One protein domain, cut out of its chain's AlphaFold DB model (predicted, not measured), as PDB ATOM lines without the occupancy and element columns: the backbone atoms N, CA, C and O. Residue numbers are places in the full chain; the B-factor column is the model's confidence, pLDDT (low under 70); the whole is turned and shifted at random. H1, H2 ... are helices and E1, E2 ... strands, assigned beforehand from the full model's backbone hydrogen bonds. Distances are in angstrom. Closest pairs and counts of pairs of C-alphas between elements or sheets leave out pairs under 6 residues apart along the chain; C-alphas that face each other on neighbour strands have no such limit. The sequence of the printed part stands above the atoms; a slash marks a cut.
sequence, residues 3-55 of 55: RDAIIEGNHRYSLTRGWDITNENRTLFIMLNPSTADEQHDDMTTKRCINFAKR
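What this domain is: This is residues 3 to 55 of the 55 residues of an uncharacterized protein of Bacillus cereus (UniProt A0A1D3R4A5). A long two-stranded hairpin, E1 and E2, has one short helix, H1, on the E2 side, and between E2 and H1 the long stretch of residues 19 to 43 folds back past the hairpin. The printed part has 53 residues, in the order E1, E2, H1, with an antiparallel sheet E1 - E2; the class is mixed, with under half of the residues in named elements. It is compact, with a radius of gyration of the C-alphas of 11.3 A, and elongated, spanning 34 by 18 by 17 A.

How they stand to each other: E1, residues 3 to 8, and E2, residues 11 to 18, form a hairpin, antiparallel at 171 degrees; N 13 and O 6 are 2.8 A apart, within hydrogen-bond range, as are N 16 and O 4, 2.8 A. The closest C-alphas of E2 and H1, residues 44 to 53, are those of Arg 17 and Ile 50, 7.4 A apart. E1 and H1 are apart. In H1 every O i to N i+4 pair is within hydrogen-bond range.

Where its parts are: E1 begins at C-alpha 3 (-25.164, -26.715, 13.073) and is 16.8 A long; E2 is 21.4 A. H1, 14.6 A, ends at C-alpha 53 (-28.450, -40.963, 11.103).

The domain as a whole: The C-alphas farthest apart, of Gly 9 and Thr 22, are 33.9 A apart. The link E1 to E2 is tight, E2 to H1 long. The printed part has no cut, and no printed residue is under 70 in pLDDT.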
ATOM      1  N   ARG A   3     -23.954 -26.981  12.298       95.12
ATOM      2  CA  ARG A   3     -25.164 -26.715  13.073       95.12
ATOM      3  C   ARG A   3     -25.816 -25.477  12.495       95.12
ATOM      4  O   ARG A   3     -25.148 -24.463  12.349       95.12
ATOM      5  N   ASP A   4     -27.080 -25.611  12.134       95.50
ATOM      6  CA  ASP A   4     -27.868 -24.533  11.551       95.50
ATOM      7  C   ASP A   4     -29.347 -24.758  11.873       95.50
ATOM      8  O   ASP A   4     -29.771 -25.904  12.093       95.50
ATOM      9  N   ALA A   5     -30.117 -23.679  11.933       95.88
ATOM     10  CA  ALA A   5     -31.553 -23.705  12.149       95.88
ATOM     11  C   ALA A   5     -32.205 -22.507  11.454       95.88
ATOM     12  O   ALA A   5     -31.803 -21.368  11.669       95.88
ATOM     13  N   ILE A   6     -33.262 -22.753  10.678       96.12
ATOM     14  CA  ILE A   6     -34.104 -21.677  10.142       96.12
ATOM     15  C   ILE A   6     -35.258 -21.469  11.118       96.12
ATOM     16  O   ILE A   6     -36.112 -22.349  11.276       96.12
ATOM     17  N   ILE A   7     -35.267 -20.313  11.779       94.56
ATOM     18  CA  ILE A   7     -36.270 -19.918  12.772       94.56
ATOM     19  C   ILE A   7     -36.901 -18.597  12.326       94.56
ATOM     20  O   ILE A   7     -36.189 -17.637  12.042       94.56
ATOM     21  N   GLU A   8     -38.233 -18.542  12.285       95.19
ATOM     22  CA  GLU A   8     -38.997 -17.319  12.023       95.19
ATOM     23  C   GLU A   8     -40.105 -17.180  13.076       95.19
ATOM     24  O   GLU A   8     -40.956 -18.059  13.258       95.19
ATOM     25  N   GLY A   9     -40.064 -16.072  13.819       93.38
ATOM     26  CA  GLY A   9     -40.921 -15.870  14.986       93.38
ATOM     27  C   GLY A   9     -40.739 -16.991  16.015       93.38
ATOM     28  O   GLY A   9     -39.630 -17.254  16.470       93.38
ATOM     29  N   ASN A  10     -41.838 -17.663  16.361       90.62
ATOM     30  CA  ASN A  10     -41.850 -18.755  17.342       90.62
ATOM     31  C   ASN A  10     -41.676 -20.151  16.717       90.62
ATOM     32  O   ASN A  10     -41.826 -21.154  17.417       90.62
ATOM     33  N   HIS A  11     -41.411 -20.243  15.412       91.31
ATOM     34  CA  HIS A  11     -41.391 -21.516  14.697       91.31
ATOM     35  C   HIS A  11     -40.011 -21.819  14.125       91.31
ATOM     36  O   HIS A  11     -39.374 -20.973  13.499       91.31
ATOM     37  N   ARG A  12     -39.579 -23.073  14.294       94.56
ATOM     38  CA  ARG A  12     -38.394 -23.622  13.636       94.56
ATOM     39  C   ARG A  12     -38.816 -24.423  12.409       94.56
ATOM     40  O   ARG A  12     -39.444 -25.472  12.542       94.56
ATOM     41  N   TYR A  13     -38.416 -23.952  11.235       93.88
ATOM     42  CA  TYR A  13     -38.725 -24.565   9.944       93.88
ATOM     43  C   TYR A  13     -37.719 -25.643   9.553       93.88
ATOM     44  O   TYR A  13     -38.082 -26.632   8.920       93.88
ATOM     45  N   SER A  14     -36.455 -25.485   9.947       95.75
ATOM     46  CA  SER A  14     -35.422 -26.480   9.676       95.75
ATOM     47  C   SER A  14     -34.410 -26.573  10.811       95.75
ATOM     48  O   SER A  14     -34.216 -25.636  11.587       95.75
ATOM     49  N   LEU A  15     -33.776 -27.739  10.912       96.94
ATOM     50  CA  LEU A  15     -32.672 -27.992  11.825       96.94
ATOM     51  C   LEU A  15     -31.657 -28.895  11.130       96.94
ATOM     52  O   LEU A  15     -31.986 -30.020  10.753       96.94
ATOM     53  N   THR A  16     -30.424 -28.419  10.993       96.62
ATOM     54  CA  THR A  16     -29.331 -29.170  10.373       96.62
ATOM     55  C   THR A  16     -28.313 -29.586  11.426       96.62
ATOM     56  O   THR A  16     -27.911 -28.801  12.294       96.62
ATOM     57  N   ARG A  17     -27.878 -30.846  11.337       96.25
ATOM     58  CA  ARG A  17     -26.794 -31.417  12.139       96.25
ATOM     59  C   ARG A  17     -25.862 -32.204  11.235       96.25
ATOM     60  O   ARG A  17     -26.298 -33.134  10.568       96.25
ATOM     61  N   GLY A  18     -24.584 -31.840  11.242       95.00
ATOM     62  CA  GLY A  18     -23.527 -32.555  10.536       95.00
ATOM     63  C   GLY A  18     -22.300 -32.723  11.425       95.00
ATOM     64  O   GLY A  18     -21.857 -31.781  12.086       95.00
ATOM     65  N   TRP A  19     -21.748 -33.930  11.453       93.56
ATOM     66  CA  TRP A  19     -20.600 -34.288  12.297       93.56
ATOM     67  C   TRP A  19     -19.436 -34.904  11.524       93.56
ATOM     68  O   TRP A  19     -18.337 -34.953  12.063       93.56
ATOM     69  N   ASP A  20     -19.651 -35.309  10.277       93.00
ATOM     70  CA  ASP A  20     -18.624 -35.808   9.371       93.00
ATOM     71  C   ASP A  20     -18.708 -35.003   8.070       93.00
ATOM     72  O   ASP A  20     -19.750 -34.990   7.425       93.00
ATOM     73  N   ILE A  21     -17.644 -34.270   7.739       89.94
ATOM     74  CA  ILE A  21     -17.582 -33.451   6.516       89.94
ATOM     75  C   ILE A  21     -17.076 -34.238   5.303       89.94
ATOM     76  O   ILE A  21     -17.127 -33.727   4.191       89.94
ATOM     77  N   THR A  22     -16.554 -35.447   5.519       94.62
ATOM     78  CA  THR A  22     -16.064 -36.328   4.449       94.62
ATOM     79  C   THR A  22     -17.178 -37.200   3.877       94.62
ATOM     80  O   THR A  22     -17.041 -37.747   2.787       94.62
ATOM     81  N   ASN A  23     -18.293 -37.303   4.602       91.00
ATOM     82  CA  ASN A  23     -19.476 -38.041   4.204       91.00
ATOM     83  C   ASN A  23     -20.567 -37.083   3.708       91.00
ATOM     84  O   ASN A  23     -21.087 -36.257   4.458       91.00
ATOM     85  N   GLU A  24     -20.922 -37.217   2.434       91.31
ATOM     86  CA  GLU A  24     -21.911 -36.363   1.771       91.31
ATOM     87  C   GLU A  24     -23.351 -36.882   1.914       91.31
ATOM     88  O   GLU A  24     -24.300 -36.164   1.583       91.31
ATOM     89  N   ASN A  25     -23.534 -38.108   2.423       93.19
ATOM     90  CA  ASN A  25     -24.854 -38.705   2.596       93.19
ATOM     91  C   ASN A  25     -25.672 -37.931   3.632       93.19
ATOM     92  O   ASN A  25     -25.175 -37.518   4.682       93.19
ATOM     93  N   ARG A  26     -26.966 -37.763   3.348       93.56
ATOM     94  CA  ARG A  26     -27.895 -37.037   4.217       93.56
ATOM     95  C   ARG A  26     -29.147 -37.855   4.477       93.56
ATOM     96  O   ARG A  26     -29.662 -38.518   3.583       93.56
ATOM     97  N   THR A  27     -29.677 -37.704   5.685       96.25
ATOM     98  CA  THR A  27     -30.966 -38.262   6.097       96.25
ATOM     99  C   THR A  27     -31.892 -37.121   6.490       96.25
ATOM    100  O   THR A  27     -31.505 -36.254   7.274       96.25
ATOM    101  N   LEU A  28     -33.117 -37.129   5.962       97.12
ATOM    102  CA  LEU A  28     -34.158 -36.167   6.312       97.12
ATOM    103  C   LEU A  28     -35.192 -36.826   7.226       97.12
ATOM    104  O   LEU A  28     -35.748 -37.872   6.896       97.12
ATOM    105  N   PHE A  29     -35.487 -36.173   8.346       97.25
ATOM    106  CA  PHE A  29     -36.603 -36.522   9.218       97.25
ATOM    107  C   PHE A  29     -37.666 -35.428   9.119       97.25
ATOM    108  O   PHE A  29     -37.353 -34.251   9.292       97.25
ATOM    109  N   ILE A  30     -38.919 -35.813   8.870       95.75
ATOM    110  CA  ILE A  30     -40.070 -34.904   8.930       95.75
ATOM    111  C   ILE A  30     -40.743 -35.101  10.287       95.75
ATOM    112  O   ILE A  30     -41.198 -36.197  10.615       95.75
ATOM    113  N   MET A  31     -40.760 -34.045  11.095       92.19
ATOM    114  CA  MET A  31     -41.249 -34.098  12.469       92.19
ATOM    115  C   MET A  31     -42.753 -33.830  12.532       92.19
ATOM    116  O   MET A  31     -43.244 -32.918  11.877       92.19
ATOM    117  N   LEU A  32     -43.471 -34.604  13.353       92.62
ATOM    118  CA  LEU A  32     -44.916 -34.437  13.547       92.62
ATOM    119  C   LEU A  32     -45.259 -33.360  14.586       92.62
ATOM    120  O   LEU A  32     -46.204 -32.604  14.403       92.62
ATOM    121  N   ASN A  33     -44.500 -33.307  15.683       90.62
ATOM    122  CA  ASN A  33     -44.764 -32.415  16.810       90.62
ATOM    123  C   ASN A  33     -43.669 -31.349  16.940       90.62
ATOM    124  O   ASN A  33     -42.504 -31.647  16.636       90.62
ATOM    125  N   PRO A  34     -44.004 -30.149  17.452       86.94
ATOM    126  CA  PRO A  34     -43.015 -29.139  17.801       86.94
ATOM    127  C   PRO A  34     -41.957 -29.690  18.760       86.94
ATOM    128  O   PRO A  34     -42.242 -30.503  19.641       86.94
ATOM    129  N   SER A  35     -40.722 -29.234  18.586       90.94
ATOM    130  CA  SER A  35     -39.577 -29.626  19.403       90.94
ATOM    131  C   SER A  35     -38.763 -28.378  19.753       90.94
ATOM    132  O   SER A  35     -38.798 -27.401  19.010       90.94
ATOM    133  N   THR A  36     -38.035 -28.394  20.869       92.81
ATOM    134  CA  THR A  36     -37.381 -27.202  21.435       92.81
ATOM    135  C   THR A  36     -35.929 -27.012  21.001       92.81
ATOM    136  O   THR A  36     -35.290 -26.072  21.457       92.81
ATOM    137  N   ALA A  37     -35.380 -27.894  20.163       95.06
ATOM    138  CA  ALA A  37     -34.026 -27.720  19.640       95.06
ATOM    139  C   ALA A  37     -33.862 -26.410  18.841       95.06
ATOM    140  O   ALA A  37     -34.780 -25.954  18.161       95.06
ATOM    141  N   ASP A  38     -32.671 -25.836  18.869       93.50
ATOM    142  CA  ASP A  38     -32.313 -24.629  18.120       93.50
ATOM    143  C   ASP A  38     -30.905 -24.788  17.520       93.50
ATOM    144  O   ASP A  38     -30.390 -25.903  17.412       93.50
ATOM    145  N   GLU A  39     -30.269 -23.712  17.068       93.31
ATOM    146  CA  GLU A  39     -28.908 -23.775  16.519       93.31
ATOM    147  C   GLU A  39     -27.860 -24.266  17.553       93.31
ATOM    148  O   GLU A  39     -26.868 -24.899  17.177       93.31
ATOM    149  N   GLN A  40     -28.092 -24.036  18.852       91.56
ATOM    150  CA  GLN A  40     -27.147 -24.266  19.951       91.56
ATOM    151  C   GLN A  40     -27.470 -25.544  20.741       91.56
ATOM    152  O   GLN A  40     -26.561 -26.290  21.122       91.56
ATOM    153  N   HIS A  41     -28.755 -25.828  20.957       94.12
ATOM    154  CA  HIS A  41     -29.250 -26.845  21.876       94.12
ATOM    155  C   HIS A  41     -29.995 -27.970  21.156       94.12
ATOM    156  O   HIS A  41     -30.861 -27.756  20.311       94.12
ATOM    157  N   ASP A  42     -29.678 -29.205  21.549       96.06
ATOM    158  CA  ASP A  42     -30.367 -30.411  21.095       96.06
ATOM    159  C   ASP A  42     -31.361 -30.894  22.155       96.06
ATOM    160  O   ASP A  42     -30.992 -31.134  23.310       96.06
ATOM    161  N   ASP A  43     -32.604 -31.134  21.744       96.19
ATOM    162  CA  ASP A  43     -33.609 -31.805  22.569       96.19
ATOM    163  C   ASP A  43     -33.535 -33.341  22.449       96.19
ATOM    164  O   ASP A  43     -32.723 -33.912  21.713       96.19
ATOM    165  N   MET A  44     -34.385 -34.045  23.201       96.56
ATOM    166  CA  MET A  44     -34.404 -35.514  23.211       96.56
ATOM    167  C   MET A  44     -34.763 -36.124  21.852       96.56
ATOM    168  O   MET A  44     -34.260 -37.196  21.508       96.56
ATOM    169  N   THR A  45     -35.601 -35.447  21.071       95.75
ATOM    170  CA  THR A  45     -36.022 -35.901  19.744       95.75
ATOM    171  C   THR A  45     -34.873 -35.789  18.745       95.75
ATOM    172  O   THR A  45     -34.528 -36.763  18.078       95.75
ATOM    173  N   THR A  46     -34.195 -34.644  18.731       95.81
ATOM    174  CA  THR A  46     -33.034 -34.358  17.883       95.81
ATOM    175  C   THR A  46     -31.882 -35.311  18.191       95.81
ATOM    176  O   THR A  46     -31.298 -35.889  17.276       95.81
ATOM    177  N   LYS A  47     -31.606 -35.576  19.477       96.75
ATOM    178  CA  LYS A  47     -30.598 -36.569  19.893       96.75
ATOM    179  C   LYS A  47     -30.897 -37.965  19.341       96.75
ATOM    180  O   LYS A  47     -29.977 -38.657  18.906       96.75
ATOM    181  N   ARG A  48     -32.168 -38.386  19.318       96.56
ATOM    182  CA  ARG A  48     -32.569 -39.670  18.718       96.56
ATOM    183  C   ARG A  48     -32.366 -39.679  17.202       96.56
ATOM    184  O   ARG A  48     -31.760 -40.622  16.705       96.56
ATOM    185  N   CYS A  49     -32.795 -38.636  16.491       96.56
ATOM    186  CA  CYS A  49     -32.587 -38.512  15.043       96.56
ATOM    187  C   CYS A  49     -31.098 -38.552  14.661       96.56
ATOM    188  O   CYS A  49     -30.727 -39.289  13.750       96.56
ATOM    189  N   ILE A  50     -30.234 -37.841  15.399       96.00
ATOM    190  CA  ILE A  50     -28.773 -37.890  15.209       96.00
ATOM    191  C   ILE A  50     -28.261 -39.324  15.372       96.00
ATOM    192  O   ILE A  50     -27.496 -39.807  14.543       96.00
ATOM    193  N   ASN A  51     -28.691 -40.026  16.422       96.88
ATOM    194  CA  ASN A  51     -28.262 -41.403  16.658       96.88
ATOM    195  C   ASN A  51     -28.741 -42.372  15.572       96.88
ATOM    196  O   ASN A  51     -28.038 -43.338  15.299       96.88
ATOM    197  N   PHE A  52     -29.902 -42.136  14.954       96.75
ATOM    198  CA  PHE A  52     -30.348 -42.923  13.803       96.75
ATOM    199  C   PHE A  52     -29.531 -42.624  12.550       96.75
ATOM    200  O   PHE A  52     -29.126 -43.555  11.876       96.75
ATOM    201  N   ALA A  53     -29.239 -41.355  12.270       95.62
ATOM    202  CA  ALA A  53     -28.450 -40.963  11.103       95.62
ATOM    203  C   ALA A  53     -26.959 -41.347  11.196       95.62
ATOM    204  O   ALA A  53     -26.259 -41.309  10.191       95.62
ATOM    205  N   LYS A  54     -26.457 -41.684  12.392       93.50
ATOM    206  CA  LYS A  54     -25.095 -42.206  12.604       93.50
ATOM    207  C   LYS A  54     -24.951 -43.711  12.365       93.50
ATOM    208  O   LYS A  54     -23.822 -44.193  12.399       93.50
ATOM    209  N   ARG A  55     -26.061 -44.440  12.248       89.50
ATOM    210  CA  ARG A  55     -26.073 -45.887  12.004       89.50
ATOM    211  C   ARG A  55     -26.082 -46.158  10.511       89.50
ATOM    212  O   ARG A  55     -25.442 -47.159  10.136       89.50
TER     213      ARG A  55